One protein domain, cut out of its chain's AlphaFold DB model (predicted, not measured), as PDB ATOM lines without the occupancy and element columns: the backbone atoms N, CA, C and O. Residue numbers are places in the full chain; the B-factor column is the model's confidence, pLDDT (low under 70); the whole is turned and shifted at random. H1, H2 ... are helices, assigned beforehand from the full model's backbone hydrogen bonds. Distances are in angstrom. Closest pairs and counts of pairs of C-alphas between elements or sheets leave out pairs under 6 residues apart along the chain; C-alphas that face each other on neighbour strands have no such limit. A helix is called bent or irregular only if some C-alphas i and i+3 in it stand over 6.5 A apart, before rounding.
ATOM      1  N   GLU A   2     -99.470  23.294 -35.906       84.62
ATOM      2  CA  GLU A   2     -98.971  22.723 -37.178       84.62
ATOM      3  C   GLU A   2     -98.735  23.756 -38.289       84.62
ATOM      4  O   GLU A   2     -97.636  23.816 -38.827       84.62
ATOM      5  N   LEU A   3     -99.702  24.641 -38.562       85.44
ATOM      6  CA  LEU A   3     -99.596  25.612 -39.666       85.44
ATOM      7  C   LEU A   3     -98.353  26.515 -39.598       85.44
ATOM      8  O   LEU A   3     -97.705  26.761 -40.611       85.44
ATOM      9  N   LEU A   4     -98.012  27.007 -38.404       87.75
ATOM     10  CA  LEU A   4     -96.837  27.860 -38.195       87.75
ATOM     11  C   LEU A   4     -95.532  27.082 -38.406       87.75
ATOM     12  O   LEU A   4     -94.596  27.609 -39.004       87.75
ATOM     13  N   SER A   5     -95.482  25.829 -37.946       87.12
ATOM     14  CA  SER A   5     -94.330  24.941 -38.129       87.12
ATOM     15  C   SER A   5     -94.128  24.578 -39.603       87.12
ATOM     16  O   SER A   5     -93.001  24.625 -40.100       87.12
ATOM     17  N   ASP A   6     -95.206  24.275 -40.324       88.00
ATOM     18  CA  ASP A   6     -95.148  23.927 -41.747       88.00
ATOM     19  C   ASP A   6     -94.745  25.120 -42.615       88.00
ATOM     20  O   ASP A   6     -93.903  24.983 -43.507       88.00
ATOM     21  N   LEU A   7     -95.246  26.319 -42.301       85.81
ATOM     22  CA  LEU A   7     -94.787  27.560 -42.930       85.81
ATOM     23  C   LEU A   7     -93.297  27.808 -42.682       85.81
ATOM     24  O   LEU A   7     -92.565  28.139 -43.619       85.81
ATOM     25  N   PHE A   8     -92.823  27.608 -41.450       83.19
ATOM     26  CA  PHE A   8     -91.403  27.752 -41.129       83.19
ATOM     27  C   PHE A   8     -90.543  26.772 -41.930       83.19
ATOM     28  O   PHE A   8     -89.562  27.185 -42.551       83.19
ATOM     29  N   ARG A   9     -90.935  25.491 -41.986       83.75
ATOM     30  CA  ARG A   9     -90.251  24.448 -42.771       83.75
ATOM     31  C   ARG A   9     -90.236  24.758 -44.270       83.75
ATOM     32  O   ARG A   9     -89.216  24.536 -44.922       83.75
ATOM     33  N   PHE A  10     -91.313  25.322 -44.809       84.12
ATOM     34  CA  PHE A  10     -91.388  25.748 -46.208       84.12
ATOM     35  C   PHE A  10     -90.421  26.900 -46.523       84.12
ATOM     36  O   PHE A  10     -89.696  26.859 -47.521       84.12
ATOM     37  N   ILE A  11     -90.362  27.920 -45.659       82.56
ATOM     38  CA  ILE A  11     -89.423  29.050 -45.792       82.56
ATOM     39  C   ILE A  11     -87.975  28.547 -45.724       82.56
ATOM     40  O   ILE A  11     -87.125  28.979 -46.512       82.56
ATOM     41  N   ILE A  12     -87.737  27.583 -44.830       80.38
ATOM     42  CA  ILE A  12     -86.476  26.872 -44.640       80.38
ATOM     43  C   ILE A  12     -86.035  26.154 -45.931       80.38
ATOM     44  O   ILE A  12     -84.931  26.359 -46.445       80.38
ATOM     45  N   GLN A  13     -86.918  25.354 -46.525       83.94
ATOM     46  CA  GLN A  13     -86.612  24.578 -47.734       83.94
ATOM     47  C   GLN A  13     -86.352  25.462 -48.958       83.94
ATOM     48  O   GLN A  13     -85.538  25.118 -49.812       83.94
ATOM     49  N   ARG A  14     -86.982  26.641 -49.028       84.50
ATOM     50  CA  ARG A  14     -86.802  27.620 -50.116       84.50
ATOM     51  C   ARG A  14     -85.524  28.465 -49.995       84.50
ATOM     52  O   ARG A  14     -85.332  29.366 -50.805       84.50
ATOM     53  N   LYS A  15     -84.669  28.222 -48.992       72.56
ATOM     54  CA  LYS A  15     -83.466  29.022 -48.675       72.56
ATOM     55  C   LYS A  15     -83.719  30.524 -48.455       72.56
ATOM     56  O   LYS A  15     -82.778  31.315 -48.476       72.56
ATOM     57  N   LYS A  16     -84.958  30.940 -48.158       69.38
ATOM     58  CA  LYS A  16     -85.309  32.359 -47.934       69.38
ATOM     59  C   LYS A  16     -84.704  32.969 -46.657       69.38
ATOM     60  O   LYS A  16     -84.880  34.159 -46.428       69.38
ATOM     61  N   TYR A  17     -83.927  32.215 -45.875       71.81
ATOM     62  CA  TYR A  17     -83.116  32.721 -44.753       71.81
ATOM     63  C   TYR A  17     -82.153  33.838 -45.122       71.81
ATOM     64  O   TYR A  17     -81.715  34.571 -44.247       71.81
ATOM     65  N   TRP A  18     -81.810  33.968 -46.402       79.69
ATOM     66  CA  TRP A  18     -81.040  35.106 -46.896       79.69
ATOM     67  C   TRP A  18     -81.693  36.456 -46.563       79.69
ATOM     68  O   TRP A  18     -81.002  37.462 -46.473       79.69
ATOM     69  N   LEU A  19     -83.006  36.480 -46.318       83.19
ATOM     70  CA  LEU A  19     -83.728  37.666 -45.862       83.19
ATOM     71  C   LEU A  19     -83.638  37.889 -44.348       83.19
ATOM     72  O   LEU A  19     -83.923  38.992 -43.897       83.19
ATOM     73  N   ALA A  20     -83.243  36.886 -43.561       86.19
ATOM     74  CA  ALA A  20     -83.095  37.022 -42.114       86.19
ATOM     75  C   ALA A  20     -82.177  38.194 -41.716       86.19
ATOM     76  O   ALA A  20     -82.621  39.001 -40.902       86.19
ATOM     77  N   PRO A  21     -80.971  38.378 -42.297       88.12
ATOM     78  CA  PRO A  21     -80.139  39.538 -41.975       88.12
ATOM     79  C   PRO A  21     -80.819  40.874 -42.310       88.12
ATOM     80  O   PRO A  21     -80.757  41.798 -41.507       88.12
ATOM     81  N   LEU A  22     -81.536  40.970 -43.435       92.25
ATOM     82  CA  LEU A  22     -82.292  42.178 -43.789       92.25
ATOM     83  C   LEU A  22     -83.410  42.465 -42.774       92.25
ATOM     84  O   LEU A  22     -83.550  43.592 -42.308       92.25
ATOM     85  N   ILE A  23     -84.180  41.440 -42.400       91.94
ATOM     86  CA  ILE A  23     -85.258  41.547 -41.407       91.94
ATOM     87  C   ILE A  23     -84.695  41.972 -40.048       91.94
ATOM     88  O   ILE A  23     -85.279  42.832 -39.399       91.94
ATOM     89  N   ILE A  24     -83.550  41.419 -39.636       94.12
ATOM     90  CA  ILE A  24     -82.872  41.784 -38.386       94.12
ATOM     91  C   ILE A  24     -82.475  43.260 -38.398       94.12
ATOM     92  O   ILE A  24     -82.767  43.970 -37.440       94.12
ATOM     93  N   VAL A  25     -81.867  43.751 -39.483       94.94
ATOM     94  CA  VAL A  25     -81.491  45.170 -39.599       94.94
ATOM     95  C   VAL A  25     -82.727  46.069 -39.530       94.94
ATOM     96  O   VAL A  25     -82.733  47.033 -38.771       94.94
ATOM     97  N   ILE A  26     -83.801  45.730 -40.248       95.06
ATOM     98  CA  ILE A  26     -85.066  46.485 -40.208       95.06
ATOM     99  C   ILE A  26     -85.672  46.478 -38.797       95.06
ATOM    100  O   ILE A  26     -86.180  47.504 -38.342       95.06
ATOM    101  N   LEU A  27     -85.599  45.352 -38.085       95.94
ATOM    102  CA  LEU A  27     -86.088  45.231 -36.713       95.94
ATOM    103  C   LEU A  27     -85.288  46.130 -35.762       95.94
ATOM    104  O   LEU A  27     -85.881  46.878 -34.991       95.94
ATOM    105  N   ILE A  28     -83.955  46.104 -35.854       93.94
ATOM    106  CA  ILE A  28     -83.065  46.959 -35.056       93.94
ATOM    107  C   ILE A  28     -83.365  48.434 -35.335       93.94
ATOM    108  O   ILE A  28     -83.537  49.207 -34.396       93.94
ATOM    109  N   MET A  29     -83.496  48.821 -36.606       92.31
ATOM    110  CA  MET A  29     -83.855  50.192 -36.983       92.31
ATOM    111  C   MET A  29     -85.223  50.593 -36.427       92.31
ATOM    112  O   MET A  29     -85.372  51.685 -35.890       92.31
ATOM    113  N   SER A  30     -86.212  49.701 -36.490       92.19
ATOM    114  CA  SER A  30     -87.551  49.958 -35.946       92.19
ATOM    115  C   SER A  30     -87.512  50.172 -34.430       92.19
ATOM    116  O   SER A  30     -88.130  51.108 -33.925       92.19
ATOM    117  N   VAL A  31     -86.739  49.359 -33.702       91.44
ATOM    118  CA  VAL A  31     -86.524  49.522 -32.254       91.44
ATOM    119  C   VAL A  31     -85.838  50.851 -31.945       91.44
ATOM    120  O   VAL A  31     -86.271  51.557 -31.037       91.44
ATOM    121  N   LEU A  32     -84.815  51.230 -32.716       88.69
ATOM    122  CA  LEU A  32     -84.110  52.503 -32.546       88.69
ATOM    123  C   LEU A  32     -85.017  53.712 -32.798       88.69
ATOM    124  O   LEU A  32     -84.968  54.672 -32.036       88.69
ATOM    125  N   ILE A  33     -85.881  53.659 -33.816       87.56
ATOM    126  CA  ILE A  33     -86.845  54.730 -34.114       87.56
ATOM    127  C   ILE A  33     -87.849  54.887 -32.968       87.56
ATOM    128  O   ILE A  33     -88.118  56.005 -32.526       87.56
ATOM    129  N   ILE A  34     -88.377  53.776 -32.448       88.44
ATOM    130  CA  ILE A  34     -89.311  53.803 -31.315       88.44
ATOM    131  C   ILE A  34     -88.609  54.346 -30.068       88.44
ATOM    132  O   ILE A  34     -89.160  55.215 -29.392       88.44
ATOM    133  N   ALA A  35     -87.381  53.909 -29.787       86.50
ATOM    134  CA  ALA A  35     -86.588  54.448 -28.686       86.50
ATOM    135  C   ALA A  35     -86.340  55.959 -28.858       86.50
ATOM    136  O   ALA A  35     -86.510  56.710 -27.904       86.50
ATOM    137  N   GLY A  36     -86.049  56.427 -30.076       83.06
ATOM    138  CA  GLY A  36     -85.816  57.846 -30.384       83.06
ATOM    139  C   GLY A  36     -87.026  58.749 -30.332       83.06
ATOM    140  O   GLY A  36     -86.871  59.954 -30.160       83.06
ATOM    141  N   SER A  37     -88.226  58.184 -30.407       78.19
ATOM    142  CA  SER A  37     -89.455  58.950 -30.197       78.19
ATOM    143  C   SER A  37     -89.646  59.388 -28.739       78.19
ATOM    144  O   SER A  37     -90.390  60.333 -28.477       78.19
ATOM    145  N   ASN A  38     -88.970  58.738 -27.785       84.25
ATOM    146  CA  ASN A  38     -89.045  59.097 -26.376       84.25
ATOM    147  C   ASN A  38     -87.893  60.059 -26.002       84.25
ATOM    148  O   ASN A  38     -86.721  59.678 -26.091       84.25
ATOM    149  N   PRO A  39     -88.203  61.274 -25.504       83.00
ATOM    150  CA  PRO A  39     -87.204  62.271 -25.112       83.00
ATOM    151  C   PRO A  39     -86.165  61.770 -24.101       83.00
ATOM    152  O   PRO A  39     -85.033  62.247 -24.108       83.00
ATOM    153  N   ALA A  40     -86.512  60.791 -23.256       85.88
ATOM    154  CA  ALA A  40     -85.592  60.206 -22.280       85.88
ATOM    155  C   ALA A  40     -84.413  59.459 -22.929       85.88
ATOM    156  O   ALA A  40     -83.340  59.375 -22.333       85.88
ATOM    157  N   PHE A  41     -84.589  58.934 -24.147       82.25
ATOM    158  CA  PHE A  41     -83.534  58.226 -24.878       82.25
ATOM    159  C   PHE A  41     -82.802  59.107 -25.899       82.25
ATOM    160  O   PHE A  41     -81.795  58.674 -26.462       82.25
ATOM    161  N   ALA A  42     -83.255  60.348 -26.107       80.19
ATOM    162  CA  ALA A  42     -82.661  61.279 -27.064       80.19
ATOM    163  C   ALA A  42     -81.130  61.449 -26.901       80.19
ATOM    164  O   ALA A  42     -80.431  61.348 -27.910       80.19
ATOM    165  N   PRO A  43     -80.556  61.592 -25.682       80.62
ATOM    166  CA  PRO A  43     -79.108  61.758 -25.510       80.62
ATOM    167  C   PRO A  43     -78.271  60.578 -26.022       80.62
ATOM    168  O   PRO A  43     -77.164  60.780 -26.504       80.62
ATOM    169  N   PHE A  44     -78.795  59.350 -25.944       80.12
ATOM    170  CA  PHE A  44     -78.086  58.138 -26.371       80.12
ATOM    171  C   PHE A  44     -78.125  57.951 -27.887       80.12
ATOM    172  O   PHE A  44     -77.206  57.393 -28.485       80.12
ATOM    173  N   ILE A  45     -79.195  58.425 -28.520       78.69
ATOM    174  CA  ILE A  45     -79.367  58.320 -29.966       78.69
ATOM    175  C   ILE A  45     -78.530  59.375 -30.672       78.69
ATOM    176  O   ILE A  45     -77.884  59.052 -31.661       78.69
ATOM    177  N   TYR A  46     -78.440  60.589 -30.125       77.94
ATOM    178  CA  TYR A  46     -77.561  61.622 -30.676       77.94
ATOM    179  C   TYR A  46     -76.077  61.249 -30.667       77.94
ATOM    180  O   TYR A  46     -75.337  61.793 -31.466       77.94
ATOM    181  N   THR A  47     -75.625  60.335 -29.805       77.94
ATOM    182  CA  THR A  47     -74.225  59.870 -29.820       77.94
ATOM    183  C   THR A  47     -73.935  58.781 -30.857       77.94
ATOM    184  O   THR A  47     -72.773  58.464 -31.091       77.94
ATOM    185  N   LEU A  48     -74.970  58.166 -31.440       73.44
ATOM    186  CA  LEU A  48     -74.838  57.125 -32.469       73.44
ATOM    187  C   LEU A  48     -74.767  57.698 -33.897       73.44
ATOM    188  O   LEU A  48     -74.452  56.946 -34.820       73.44
TER     189      LEU A  48
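What this domain is: This is residues 2 to 48 of the 49 residues of an uncharacterized protein of Bacteroidetes bacterium (UniProt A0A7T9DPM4). A flat zigzag of three helices: long H2 is the slanting middle stroke, and shorter H1 and H3 turn back from its two ends, making a corner at each. The 47 printed residues hold three named helices, H1, H2, H3, and no named strand: all helix. The whole is extended, with a radius of gyration of the C-alphas of 16.4 A and spans of 44 by 21 by 9 A.

Where its parts are: H1, residues 2 to 13, begins at C-alpha 2 (-98.971, 22.723, -37.178) and is 16.4 A long. H2, residues 16 to 37, is 32.2 A long, with a kink of 27 degrees near residue 23; it is only just irregular, C-alphas 18 and 21 being 6.7 A apart. H3, residues 39 to 46, is 11.2 A long and ends at C-alpha 46 (-77.561, 61.622, -30.676); it is irregular, C-alphas 40 and 43 being 7.4 A apart.

How they stand to each other: H1 and H2 are close but not clearly touching, their closest C-alphas, of Ile 11 and Tyr 17, 7.4 A apart; they run opposite ways at a steep tilt of 67 degrees. H2, with residues 32 to 36 alone, touches H3; the closest C-alphas, of Gly 36 and Ala 42, are 5.7 A apart. These two run opposite ways at a steep tilt of 58 degrees. H1 and H3 are apart. Every O i to N i+4 pair is within hydrogen-bond range in H1, against 15 of 18 in H2 and 2 of 4 in H3.

The domain as a whole: The C-alphas farthest apart, of Glu 2 and Pro 43, are 45.3 A apart. Residues 2 to 31 stand free. The printed part has no cut, and both links are tight. Mean pLDDT of the printed part is 84.7; residue 16 is under 70.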